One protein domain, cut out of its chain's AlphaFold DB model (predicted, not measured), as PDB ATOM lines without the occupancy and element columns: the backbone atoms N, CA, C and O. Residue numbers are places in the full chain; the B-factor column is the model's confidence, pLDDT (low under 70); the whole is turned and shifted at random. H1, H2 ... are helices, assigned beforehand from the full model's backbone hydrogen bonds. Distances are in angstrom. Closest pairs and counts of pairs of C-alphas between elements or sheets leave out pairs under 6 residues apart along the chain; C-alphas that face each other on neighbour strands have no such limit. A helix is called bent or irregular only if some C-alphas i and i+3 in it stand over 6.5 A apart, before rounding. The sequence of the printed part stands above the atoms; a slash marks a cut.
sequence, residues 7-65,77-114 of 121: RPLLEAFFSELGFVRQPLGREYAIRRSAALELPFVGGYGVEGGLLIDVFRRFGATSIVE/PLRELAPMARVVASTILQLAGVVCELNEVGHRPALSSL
ATOM      1  N   ARG A   7     111.132 133.166  83.276       94.81
ATOM      2  CA  ARG A   7     111.528 131.808  82.893       94.81
ATOM      3  C   ARG A   7     111.004 131.399  81.510       94.81
ATOM      4  O   ARG A   7     111.841 131.017  80.702       94.81
ATOM      5  N   PRO A   8     109.707 131.555  81.181       95.06
ATOM      6  CA  PRO A   8     109.222 131.208  79.845       95.06
ATOM      7  C   PRO A   8     109.962 131.947  78.721       95.06
ATOM      8  O   PRO A   8     110.245 131.366  77.678       95.06
ATOM      9  N   LEU A   9     110.315 133.223  78.929       95.75
ATOM     10  CA  LEU A   9     111.061 134.000  77.936       95.75
ATOM     11  C   LEU A   9     112.534 133.575  77.848       95.75
ATOM     12  O   LEU A   9     113.075 133.491  76.750       95.75
ATOM     13  N   LEU A  10     113.186 133.288  78.976       96.12
ATOM     14  CA  LEU A  10     114.557 132.773  78.972       96.12
ATOM     15  C   LEU A  10     114.630 131.401  78.301       96.12
ATOM     16  O   LEU A  10     115.486 131.200  77.457       96.12
ATOM     17  N   GLU A  11     113.706 130.488  78.588       95.31
ATOM     18  CA  GLU A  11     113.653 129.183  77.919       95.31
ATOM     19  C   GLU A  11     113.437 129.318  76.403       95.31
ATOM     20  O   GLU A  11     114.036 128.570  75.632       95.31
ATOM     21  N   ALA A  12     112.632 130.295  75.967       95.94
ATOM     22  CA  ALA A  12     112.341 130.527  74.554       95.94
ATOM     23  C   ALA A  12     113.500 131.172  73.772       95.94
ATOM     24  O   ALA A  12     113.730 130.807  72.621       95.94
ATOM     25  N   PHE A  13     114.216 132.136  74.364       96.56
ATOM     26  CA  PHE A  13     115.215 132.953  73.652       96.56
ATOM     27  C   PHE A  13     116.666 132.702  74.086       96.56
ATOM     28  O   PHE A  13     117.597 133.065  73.369       96.56
ATOM     29  N   PHE A  14     116.870 132.090  75.250       96.81
ATOM     30  CA  PHE A  14     118.164 131.882  75.905       96.81
ATOM     31  C   PHE A  14     118.187 130.519  76.614       96.81
ATOM     32  O   PHE A  14     118.462 130.436  77.809       96.81
ATOM     33  N   SER A  15     117.856 129.442  75.896       96.38
ATOM     34  CA  SER A  15     117.635 128.100  76.466       96.38
ATOM     35  C   SER A  15     118.796 127.571  77.320       96.38
ATOM     36  O   SER A  15     118.570 126.843  78.285       96.38
ATOM     37  N   GLU A  16     120.029 127.997  77.037       96.69
ATOM     38  CA  GLU A  16     121.229 127.692  77.831       96.69
ATOM     39  C   GLU A  16     121.170 128.233  79.273       96.69
ATOM     40  O   GLU A  16     121.896 127.752  80.137       96.69
ATOM     41  N   LEU A  17     120.279 129.186  79.560       96.31
ATOM     42  CA  LEU A  17     119.997 129.717  80.897       96.31
ATOM     43  C   LEU A  17     118.811 129.043  81.592       96.31
ATOM     44  O   LEU A  17     118.480 129.413  82.718       96.31
ATOM     45  N   GLY A  18     118.187 128.034  80.976       93.12
ATOM     46  CA  GLY A  18     117.026 127.338  81.542       93.12
ATOM     47  C   GLY A  18     117.294 126.649  82.888       93.12
ATOM     48  O   GLY A  18     116.361 126.373  83.636       93.12
ATOM     49  N   PHE A  19     118.562 126.412  83.241       93.69
ATOM     50  CA  PHE A  19     118.936 125.847  84.542       93.69
ATOM     51  C   PHE A  19     118.805 126.844  85.709       93.69
ATOM     52  O   PHE A  19     118.791 126.425  86.868       93.69
ATOM     53  N   VAL A  20     118.724 128.150  85.430       94.56
ATOM     54  CA  VAL A  20     118.629 129.195  86.456       94.56
ATOM     55  C   VAL A  20     117.200 129.235  86.996       94.56
ATOM     56  O   VAL A  20     116.261 129.637  86.307       94.56
ATOM     57  N   ARG A  21     117.015 128.839  88.257       91.81
ATOM     58  CA  ARG A  21     115.696 128.758  88.902       91.81
ATOM     59  C   ARG A  21     115.202 130.129  89.348       91.81
ATOM     60  O   ARG A  21     113.994 130.366  89.359       91.81
ATOM     61  N   GLN A  22     116.106 131.033  89.734       92.06
ATOM     62  CA  GLN A  22     115.768 132.385  90.205       92.06
ATOM     63  C   GLN A  22     116.453 133.489  89.378       92.06
ATOM     64  O   GLN A  22     117.246 134.260  89.915       92.06
ATOM     65  N   PRO A  23     116.105 133.654  88.085       93.62
ATOM     66  CA  PRO A  23     116.705 134.664  87.205       93.62
ATOM     67  C   PRO A  23     116.440 136.120  87.619       93.62
ATOM     68  O   PRO A  23     117.129 137.022  87.163       93.62
ATOM     69  N   LEU A  24     115.438 136.362  88.471       93.31
ATOM     70  CA  LEU A  24     115.136 137.683  89.044       93.31
ATOM     71  C   LEU A  24     115.516 137.766  90.533       93.31
ATOM     72  O   LEU A  24     114.960 138.574  91.281       93.31
ATOM     73  N   GLY A  25     116.394 136.869  90.993       89.69
ATOM     74  CA  GLY A  25     116.879 136.847  92.365       89.69
ATOM     75  C   GLY A  25     117.650 138.124  92.690       89.69
ATOM     76  O   GLY A  25     118.559 138.516  91.967       89.69
ATOM     77  N   ARG A  26     117.307 138.771  93.807       88.12
ATOM     78  CA  ARG A  26     117.973 140.007  94.256       88.12
ATOM     79  C   ARG A  26     119.322 139.774  94.926       88.12
ATOM     80  O   ARG A  26     120.007 140.733  95.270       88.12
ATOM     81  N   GLU A  27     119.687 138.518  95.143       91.25
ATOM     82  CA  GLU A  27     120.968 138.149  95.722       91.25
ATOM     83  C   GLU A  27     121.803 137.444  94.677       91.25
ATOM     84  O   GLU A  27     121.492 136.343  94.233       91.25
ATOM     85  N   TYR A  28     122.883 138.107  94.308       93.56
ATOM     86  CA  TYR A  28     123.877 137.587  93.401       93.56
ATOM     87  C   TYR A  28     125.214 138.233  93.739       93.56
ATOM     88  O   TYR A  28     125.285 139.298  94.359       93.56
ATOM     89  N   ALA A  29     126.286 137.578  93.321       95.00
ATOM     90  CA  ALA A  29     127.625 138.127  93.371       95.00
ATOM     91  C   ALA A  29     128.215 138.061  91.967       95.00
ATOM     92  O   ALA A  29     128.080 137.059  91.270       95.00
ATOM     93  N   ILE A  30     128.886 139.133  91.563       95.06
ATOM     94  CA  ILE A  30     129.594 139.218  90.290       95.06
ATOM     95  C   ILE A  30     130.998 139.755  90.549       95.06
ATOM     96  O   ILE A  30     131.211 140.595  91.427       95.06
ATOM     97  N   ARG A  31     131.984 139.263  89.796       96.06
ATOM     98  CA  ARG A  31     133.346 139.800  89.868       96.06
ATOM     99  C   ARG A  31     133.332 141.269  89.455       96.06
ATOM    100  O   ARG A  31     132.727 141.621  88.445       96.06
ATOM    101  N   ARG A  32     134.070 142.110  90.184       95.44
ATOM    102  CA  ARG A  32     134.207 143.538  89.857       95.44
ATOM    103  C   ARG A  32     134.637 143.756  88.404       95.44
ATOM    104  O   ARG A  32     134.074 144.616  87.744       95.44
ATOM    105  N   SER A  33     135.609 142.983  87.916       94.31
ATOM    106  CA  SER A  33     136.086 143.079  86.530       94.31
ATOM    107  C   SER A  33     134.962 142.869  85.516       94.31
ATOM    108  O   SER A  33     134.804 143.688  84.623       94.31
ATOM    109  N   ALA A  34     134.125 141.846  85.709       94.56
ATOM    110  CA  ALA A  34     132.964 141.605  84.859       94.56
ATOM    111  C   ALA A  34     131.940 142.747  84.959       94.56
ATOM    112  O   ALA A  34     131.512 143.275  83.941       94.56
ATOM    113  N   ALA A  35     131.598 143.195  86.171       93.38
ATOM    114  CA  ALA A  35     130.621 144.271  86.366       93.38
ATOM    115  C   ALA A  35     131.031 145.604  85.714       93.38
ATOM    116  O   ALA A  35     130.172 146.366  85.285       93.38
ATOM    117  N   LEU A  36     132.331 145.900  85.626       93.44
ATOM    118  CA  LEU A  36     132.824 147.113  84.966       93.44
ATOM    119  C   LEU A  36     132.659 147.084  83.443       93.44
ATOM    120  O   LEU A  36     132.650 148.145  82.821       93.44
ATOM    121  N   GLU A  37     132.551 145.894  82.854       92.94
ATOM    122  CA  GLU A  37     132.492 145.674  81.408       92.94
ATOM    123  C   GLU A  37     131.072 145.461  80.875       92.94
ATOM    124  O   GLU A  37     130.876 145.458  79.659       92.94
ATOM    125  N   LEU A  38     130.092 145.270  81.758       93.56
ATOM    126  CA  LEU A  38     128.711 144.984  81.388       93.56
ATOM    127  C   LEU A  38     127.822 146.225  81.548       93.56
ATOM    128  O   LEU A  38     128.025 147.013  82.479       93.56
ATOM    129  N   PRO A  39     126.829 146.417  80.662       91.25
ATOM    130  CA  PRO A  39     125.809 147.428  80.869       91.25
ATOM    131  C   PRO A  39     124.869 147.020  82.011       91.25
ATOM    132  O   PRO A  39     124.723 145.847  82.345       91.25
ATOM    133  N   PHE A  40     124.197 148.007  82.601       90.44
ATOM    134  CA  PHE A  40     123.153 147.779  83.595       90.44
ATOM    135  C   PHE A  40     121.832 148.346  83.104       90.44
ATOM    136  O   PHE A  40     121.683 149.552  82.902       90.44
ATOM    137  N   VAL A  41     120.855 147.462  82.963       89.44
ATOM    138  CA  VAL A  41     119.460 147.837  82.750       89.44
ATOM    139  C   VAL A  41     118.905 148.507  84.011       89.44
ATOM    140  O   VAL A  41     119.205 148.106  85.132       89.44
ATOM    141  N   GLY A  42     118.092 149.544  83.843       85.56
ATOM    142  CA  GLY A  42     117.389 150.211  84.930       85.56
ATOM    143  C   GLY A  42     116.141 149.457  85.401       85.56
ATOM    144  O   GLY A  42     115.454 148.777  84.639       85.56
ATOM    145  N   GLY A  43     115.787 149.651  86.672       88.31
ATOM    146  CA  GLY A  43     114.529 149.158  87.233       88.31
ATOM    147  C   GLY A  43     114.479 147.636  87.379       88.31
ATOM    148  O   GLY A  43     115.479 147.000  87.687       88.31
ATOM    149  N   TYR A  44     113.291 147.058  87.191       89.12
ATOM    150  CA  TYR A  44     113.024 145.630  87.429       89.12
ATOM    151  C   TYR A  44     113.632 144.679  86.388       89.12
ATOM    152  O   TYR A  44     113.543 143.468  86.558       89.12
ATOM    153  N   GLY A  45     114.213 145.207  85.308       91.44
ATOM    154  CA  GLY A  45     114.897 144.411  84.290       91.44
ATOM    155  C   GLY A  45     116.366 144.140  84.613       91.44
ATOM    156  O   GLY A  45     117.000 143.384  83.885       91.44
ATOM    157  N   VAL A  46     116.917 144.748  85.673       94.75
ATOM    158  CA  VAL A  46     118.358 144.709  85.951       94.75
ATOM    159  C   VAL A  46     118.875 143.292  86.167       94.75
ATOM    160  O   VAL A  46     119.898 142.940  85.590       94.75
ATOM    161  N   GLU A  47     118.165 142.459  86.931       95.19
ATOM    162  CA  GLU A  47     118.607 141.093  87.221       95.19
ATOM    163  C   GLU A  47     118.611 140.219  85.958       95.19
ATOM    164  O   GLU A  47     119.616 139.584  85.642       95.19
ATOM    165  N   GLY A  48     117.518 140.245  85.188       95.06
ATOM    166  CA  GLY A  48     117.412 139.477  83.945       95.06
ATOM    167  C   GLY A  48     118.374 139.967  82.861       95.06
ATOM    168  O   GLY A  48     118.993 139.154  82.178       95.06
ATOM    169  N   GLY A  49     118.539 141.287  82.735       95.12
ATOM    170  CA  GLY A  49     119.488 141.888  81.800       95.12
ATOM    171  C   GLY A  49     120.925 141.509  82.134       95.12
ATOM    172  O   GLY A  49     121.624 140.970  81.282       95.12
ATOM    173  N   LEU A  50     121.326 141.672  83.399       96.12
ATOM    174  CA  LEU A  50     122.663 141.303  83.858       96.12
ATOM    175  C   LEU A  50     122.951 139.814  83.631       96.12
ATOM    176  O   LEU A  50     124.041 139.470  83.179       96.12
ATOM    177  N   LEU A  51     121.985 138.933  83.912       96.88
ATOM    178  CA  LEU A  51     122.129 137.497  83.674       96.88
ATOM    179  C   LEU A  51     122.405 137.189  82.193       96.88
ATOM    180  O   LEU A  51     123.330 136.437  81.882       96.88
ATOM    181  N   ILE A  52     121.637 137.793  81.282       97.00
ATOM    182  CA  ILE A  52     121.802 137.620  79.832       97.00
ATOM    183  C   ILE A  52     123.127 138.227  79.345       97.00
ATOM    184  O   ILE A  52     123.801 137.638  78.499       97.00
ATOM    185  N   ASP A  53     123.533 139.376  79.876       96.50
ATOM    186  CA  ASP A  53     124.771 140.044  79.474       96.50
ATOM    187  C   ASP A  53     126.017 139.272  79.945       96.50
ATOM    188  O   ASP A  53     126.971 139.106  79.179       96.50
ATOM    189  N   VAL A  54     125.991 138.710  81.162       97.06
ATOM    190  CA  VAL A  54     127.024 137.773  81.646       97.06
ATOM    191  C   VAL A  54     127.087 136.548  80.741       97.06
ATOM    192  O   VAL A  54     128.168 136.178  80.288       97.06
ATOM    193  N   PHE A  55     125.934 135.949  80.445       97.25
ATOM    194  CA  PHE A  55     125.830 134.790  79.570       97.25
ATOM    195  C   PHE A  55     126.456 135.042  78.197       97.25
ATOM    196  O   PHE A  55     127.295 134.270  77.743       97.25
ATOM    197  N   ARG A  56     126.105 136.157  77.555       96.25
ATOM    198  CA  ARG A  56     126.618 136.518  76.229       96.25
ATOM    199  C   ARG A  56     128.116 136.761  76.210       96.25
ATOM    200  O   ARG A  56     128.770 136.430  75.227       96.25
ATOM    201  N   ARG A  57     128.653 137.376  77.266       96.06
ATOM    202  CA  ARG A  57     130.068 137.759  77.321       96.06
ATOM    203  C   ARG A  57     130.975 136.625  77.790       96.06
ATOM    204  O   ARG A  57     132.095 136.513  77.302       96.06
ATOM    205  N   PHE A  58     130.517 135.814  78.741       96.81
ATOM    206  CA  PHE A  58     131.349 134.840  79.456       96.81
ATOM    207  C   PHE A  58     130.864 133.387  79.328       96.81
ATOM    208  O   PHE A  58     131.547 132.478  79.793       96.81
ATOM    209  N   GLY A  59     129.716 133.152  78.688       96.69
ATOM    210  CA  GLY A  59     129.122 131.828  78.490       96.69
ATOM    211  C   GLY A  59     128.351 131.309  79.708       96.69
ATOM    212  O   GLY A  59     128.546 131.761  80.838       96.69
ATOM    213  N   ALA A  60     127.481 130.317  79.491       95.62
ATOM    214  CA  ALA A  60     126.640 129.729  80.542       95.62
ATOM    215  C   ALA A  60     127.445 129.078  81.680       95.62
ATOM    216  O   ALA A  60     127.039 129.131  82.836       95.62
ATOM    217  N   THR A  61     128.625 128.526  81.383       96.25
ATOM    218  CA  THR A  61     129.507 127.884  82.377       96.25
ATOM    219  C   THR A  61     130.107 128.865  83.386       96.25
ATOM    220  O   THR A  61     130.619 128.441  84.421       96.25
ATOM    221  N   SER A  62     130.041 130.172  83.114       96.38
ATOM    222  CA  SER A  62     130.451 131.218  84.056       96.38
ATOM    223  C   SER A  62     129.410 131.494  85.148       96.38
ATOM    224  O   SER A  62     129.706 132.204  86.112       96.38
ATOM    225  N   ILE A  63     128.204 130.934  85.007       97.31
ATOM    226  CA  ILE A  63     127.060 131.164  85.883       97.31
ATOM    227  C   ILE A  63     126.827 129.916  86.732       97.31
ATOM    228  O   ILE A  63     126.711 128.802  86.230       97.31
ATOM    229  N   VAL A  64     126.713 130.124  88.041       95.38
ATOM    230  CA  VAL A  64     126.343 129.094  89.010       95.38
ATOM    231  C   VAL A  64     125.237 129.646  89.891       95.38
ATOM    232  O   VAL A  64     125.317 130.780  90.363       95.38
ATOM    233  N   GLU A  65     124.225 128.823  90.141       93.56
ATOM    234  CA  GLU A  65     123.217 129.101  91.155       93.56
ATOM    235  C   GLU A  65     123.523 128.286  92.414       93.56
ATOM    236  O   GLU A  65     123.768 127.082  92.346       93.56
ATOM    237  N   PRO A  77     100.368 142.746  95.556       81.06
ATOM    238  CA  PRO A  77      99.124 142.551  94.827       81.06
ATOM    239  C   PRO A  77      99.391 142.478  93.318       81.06
ATOM    240  O   PRO A  77     100.264 143.166  92.790       81.06
ATOM    241  N   LEU A  78      98.598 141.674  92.609       79.25
ATOM    242  CA  LEU A  78      98.793 141.377  91.184       79.25
ATOM    243  C   LEU A  78      98.893 142.635  90.302       79.25
ATOM    244  O   LEU A  78      99.711 142.685  89.387       79.25
ATOM    245  N   ARG A  79      98.119 143.682  90.622       82.19
ATOM    246  CA  ARG A  79      98.132 144.973  89.909       82.19
ATOM    247  C   ARG A  79      99.497 145.671  89.916       82.19
ATOM    248  O   ARG A  79      99.818 146.385  88.977       82.19
ATOM    249  N   GLU A  80     100.305 145.448  90.950       82.00
ATOM    250  CA  GLU A  80     101.657 146.008  91.051       82.00
ATOM    251  C   GLU A  80     102.683 145.169  90.279       82.00
ATOM    252  O   GLU A  80     103.759 145.664  89.960       82.00
ATOM    253  N   LEU A  81     102.355 143.916  89.943       86.44
ATOM    254  CA  LEU A  81     103.243 143.022  89.202       86.44
ATOM    255  C   LEU A  81     103.212 143.282  87.695       86.44
ATOM    256  O   LEU A  81     104.220 143.053  87.038       86.44
ATOM    257  N   ALA A  82     102.094 143.761  87.139       88.44
ATOM    258  CA  ALA A  82     101.966 143.961  85.693       88.44
ATOM    259  C   ALA A  82     102.986 144.973  85.118       88.44
ATOM    260  O   ALA A  82     103.652 144.632  84.137       88.44
ATOM    261  N   PRO A  83     103.212 146.160  85.724       88.31
ATOM    262  CA  PRO A  83     104.254 147.078  85.255       88.31
ATOM    263  C   PRO A  83     105.662 146.481  85.365       88.31
ATOM    264  O   PRO A  83     106.484 146.665  84.472       88.31
ATOM    265  N   MET A  84     105.935 145.726  86.434       90.38
ATOM    266  CA  MET A  84     107.227 145.063  86.642       90.38
ATOM    267  C   MET A  84     107.467 143.968  85.595       90.38
ATOM    268  O   MET A  84     108.536 143.912  84.994       90.38
ATOM    269  N   ALA A  85     106.453 143.138  85.336       91.31
ATOM    270  CA  ALA A  85     106.494 142.089  84.324       91.31
ATOM    271  C   ALA A  85     106.704 142.669  82.922       91.31
ATOM    272  O   ALA A  85     107.477 142.104  82.154       91.31
ATOM    273  N   ARG A  86     106.086 143.818  82.609       91.06
ATOM    274  CA  ARG A  86     106.323 144.522  81.343       91.06
ATOM    275  C   ARG A  86     107.790 144.914  81.202       91.06
ATOM    276  O   ARG A  86     108.375 144.560  80.195       91.06
ATOM    277  N   VAL A  87     108.390 145.550  82.214       91.62
ATOM    278  CA  VAL A  87     109.820 145.920  82.179       91.62
ATOM    279  C   VAL A  87     110.705 144.690  81.968       91.62
ATOM    280  O   VAL A  87     111.545 144.703  81.076       91.62
ATOM    281  N   VAL A  88     110.485 143.614  82.729       93.38
ATOM    282  CA  VAL A  88     111.253 142.362  82.585       93.38
ATOM    283  C   VAL A  88     111.119 141.783  81.175       93.38
ATOM    284  O   VAL A  88     112.124 141.439  80.557       93.38
ATOM    285  N   ALA A  89     109.894 141.687  80.652       94.12
ATOM    286  CA  ALA A  89     109.649 141.161  79.316       94.12
ATOM    287  C   ALA A  89     110.312 142.028  78.239       94.12
ATOM    288  O   ALA A  89     110.996 141.490  77.374       94.12
ATOM    289  N   SER A  90     110.176 143.356  78.327       92.88
ATOM    290  CA  SER A  90     110.838 144.300  77.424       92.88
ATOM    291  C   SER A  90     112.344 144.105  77.409       92.88
ATOM    292  O   SER A  90     112.926 144.017  76.336       92.88
ATOM    293  N   THR A  91     112.972 143.999  78.583       93.81
ATOM    294  CA  THR A  91     114.419 143.798  78.691       93.81
ATOM    295  C   THR A  91     114.856 142.508  78.004       93.81
ATOM    296  O   THR A  91     115.779 142.535  77.195       93.81
ATOM    297  N   ILE A  92     114.187 141.385  78.287       95.19
ATOM    298  CA  ILE A  92     114.554 140.087  77.703       95.19
ATOM    299  C   ILE A  92     114.353 140.104  76.182       95.19
ATOM    300  O   ILE A  92     115.229 139.652  75.450       95.19
ATOM    301  N   LEU A  93     113.237 140.656  75.698       94.75
ATOM    302  CA  LEU A  93     112.921 140.727  74.269       94.75
ATOM    303  C   LEU A  93     113.871 141.656  73.504       94.75
ATOM    304  O   LEU A  93     114.358 141.279  72.440       94.75
ATOM    305  N   GLN A  94     114.190 142.828  74.059       91.94
ATOM    306  CA  GLN A  94     115.169 143.748  73.473       91.94
ATOM    307  C   GLN A  94     116.540 143.088  73.374       91.94
ATOM    308  O   GLN A  94     117.168 143.128  72.316       91.94
ATOM    309  N   LEU A  95     116.984 142.419  74.443       92.75
ATOM    310  CA  LEU A  95     118.233 141.675  74.401       92.75
ATOM    311  C   LEU A  95     118.151 140.551  73.372       92.75
ATOM    312  O   LEU A  95     119.091 140.417  72.599       92.75
ATOM    313  N   ALA A  96     117.042 139.821  73.259       94.69
ATOM    314  CA  ALA A  96     116.831 138.802  72.226       94.69
ATOM    315  C   ALA A  96     116.807 139.352  70.781       94.69
ATOM    316  O   ALA A  96     116.726 138.568  69.838       94.69
ATOM    317  N   GLY A  97     116.902 140.673  70.586       92.00
ATOM    318  CA  GLY A  97     116.882 141.316  69.271       92.00
ATOM    319  C   GLY A  97     115.473 141.510  68.709       92.00
ATOM    320  O   GLY A  97     115.320 141.829  67.531       92.00
ATOM    321  N   VAL A  98     114.436 141.328  69.531       91.25
ATOM    322  CA  VAL A  98     113.044 141.554  69.140       91.25
ATOM    323  C   VAL A  98     112.714 143.031  69.336       91.25
ATOM    324  O   VAL A  98     112.686 143.534  70.460       91.25
ATOM    325  N   VAL A  99     112.424 143.733  68.239       74.44
ATOM    326  CA  VAL A  99     111.946 145.122  68.293       74.44
ATOM    327  C   VAL A  99     110.579 145.140  68.976       74.44
ATOM    328  O   VAL A  99     109.631 144.524  68.497       74.44
ATOM    329  N   CYS A 100     110.481 145.826  70.112       63.28
ATOM    330  CA  CYS A 100     109.261 145.909  70.909       63.28
ATOM    331  C   CYS A 100     108.990 147.361  71.308       63.28
ATOM    332  O   CYS A 100     109.844 147.990  71.926       63.28
ATOM    333  N   GLU A 101     107.770 147.858  71.089       64.56
ATOM    334  CA  GLU A 101     107.306 149.167  71.597       64.56
ATOM    335  C   GLU A 101     106.962 149.144  73.103       64.56
ATOM    336  O   GLU A 101     106.126 149.891  73.618       64.56
ATOM    337  N   LEU A 102     107.563 148.225  73.853       60.50
ATOM    338  CA  LEU A 102     107.257 148.014  75.259       60.50
ATOM    339  C   LEU A 102     108.136 148.918  76.142       60.50
ATOM    340  O   LEU A 102     108.955 148.402  76.883       60.50
ATOM    341  N   ASN A 103     107.938 150.239  76.119       61.12
ATOM    342  CA  ASN A 103     108.726 151.247  76.862       61.12
ATOM    343  C   ASN A 103     110.250 151.231  76.595       61.12
ATOM    344  O   ASN A 103     110.891 150.192  76.439       61.12
ATOM    345  N   GLU A 104     110.870 152.410  76.642       61.94
ATOM    346  CA  GLU A 104     112.330 152.499  76.693       61.94
ATOM    347  C   GLU A 104     112.827 151.970  78.041       61.94
ATOM    348  O   GLU A 104     112.518 152.498  79.113       61.94
ATOM    349  N   VAL A 105     113.586 150.880  77.986       71.88
ATOM    350  CA  VAL A 105     114.312 150.366  79.138       71.88
ATOM    351  C   VAL A 105     115.594 151.184  79.226       71.88
ATOM    352  O   VAL A 105     116.429 151.143  78.330       71.88
ATOM    353  N   GLY A 106     115.747 151.972  80.289       73.81
ATOM    354  CA  GLY A 106     116.965 152.757  80.474       73.81
ATOM    355  C   GLY A 106     118.182 151.840  80.599       73.81
ATOM    356  O   GLY A 106     118.202 150.971  81.469       73.81
ATOM    357  N   HIS A 107     119.200 152.049  79.769       77.50
ATOM    358  CA  HIS A 107     120.480 151.350  79.862       77.50
ATOM    359  C   HIS A 107     121.553 152.290  80.402       77.50
ATOM    360  O   HIS A 107     121.720 153.412  79.926       77.50
ATOM    361  N   ARG A 108     122.317 151.815  81.384       79.62
ATOM    362  CA  ARG A 108     123.590 152.421  81.767       79.62
ATOM    363  C   ARG A 108     124.706 151.671  81.047       79.62
ATOM    364  O   ARG A 108     124.775 150.450  81.199       79.62
ATOM    365  N   PRO A 109     125.553 152.359  80.267       82.50
ATOM    366  CA  PRO A 109     126.654 151.711  79.575       82.50
ATOM    367  C   PRO A 109     127.682 151.176  80.581       82.50
ATOM    368  O   PRO A 109     127.693 151.567  81.751       82.50
ATOM    369  N   ALA A 110     128.555 150.286  80.115       84.06
ATOM    370  CA  ALA A 110     129.635 149.744  80.929       84.06
ATOM    371  C   ALA A 110     130.519 150.873  81.482       84.06
ATOM    372  O   ALA A 110     130.883 151.799  80.753       84.06
ATOM    373  N   LEU A 111     130.921 150.785  82.750       79.69
ATOM    374  CA  LEU A 111     131.784 151.800  83.364       79.69
ATOM    375  C   LEU A 111     133.121 151.942  82.623       79.69
ATOM    376  O   LEU A 111     133.643 153.048  82.512       79.69
ATOM    377  N   SER A 112     133.647 150.851  82.061       82.25
ATOM    378  CA  SER A 112     134.860 150.873  81.236       82.25
ATOM    379  C   SER A 112     134.720 151.703  79.955       82.25
ATOM    380  O   SER A 112     135.711 152.246  79.472       82.25
ATOM    381  N   SER A 113     133.503 151.841  79.422       80.31
ATOM    382  CA  SER A 113     133.227 152.624  78.210       80.31
ATOM    383  C   SER A 113     133.096 154.127  78.461       80.31
ATOM    384  O   SER A 113     133.108 154.904  77.511       80.31
ATOM    385  N   LEU A 114     132.997 154.555  79.724       77.69
ATOM    386  CA  LEU A 114     132.726 155.950  80.071       77.69
ATOM    387  C   LEU A 114     133.957 156.860  80.101       77.69
ATOM    388  O   LEU A 114     133.785 158.036  80.385       77.69
TER     389      LEU A 114
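Overview. This is residues 7 to 65 and 77 to 114 of the 121 residues of a protein of Corynebacterium rouxii (UniProt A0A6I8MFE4). Two long helices, H4 and H3, lie side by side over part of their lengths and run the same way, and H1 packs on H4. The two short helices H2 and H5 touch each other well away from H4, and residues 77 to 82 stick out. The 97 printed residues hold five named helices, H1 to H5 in chain order, and no named strand; the class is all helix. The whole is compact, with a radius of gyration of the C-alphas of 13.2 A and spans of 38 by 32 by 26 A.

Along the chain. Find C-alpha 78 at (98.793, 141.377, 91.184); from there H4, residues 78 to 95, runs 25.7 A to C-alpha 95 at (118.233, 141.675, 74.401). H3, residues 43 to 58, is 23.4 A long; it has a kink of 27 degrees near residue 50 and is irregular, with C-alphas 44 and 47 7.2 A apart. H1 is residues 7 to 13, H2 residues 32 to 37, and H5 residues 111 to 114, ending at C-alpha 114 (132.726, 155.950, 80.071).

Arrangement. Look at Gly 45 and Val 88, the closest C-alphas of H3 and H4, 4.5 A apart: these helices touch at a shallow tilt of 28 degrees. H4 touches H1 with residues 89 to 93 alone, closest at the C-alphas of Leu 9 and Ile 92, 7.0 A. H2 touches H5, with the C-alphas of Leu 36 and Leu 111 closest at 5.1 A. H2 and H3 are close but not clearly touching, at 7.8 A between the C-alphas of Ala 34 and Val 54. In H1 every O i to N i+4 pair is within hydrogen-bond range; in H2 1 of 2, in H3 10 of 12 and in H4 12 of 14 are, and H5 is too short for such a pair.

Size, cuts and confidence. Residues 66 to 76 are not printed, and C-alphas 65 and 77 lie 27.8 A apart across this cut. The links H1 to H2 and H4 to H5 are long. Residues 100 to 104 have pLDDT under 70.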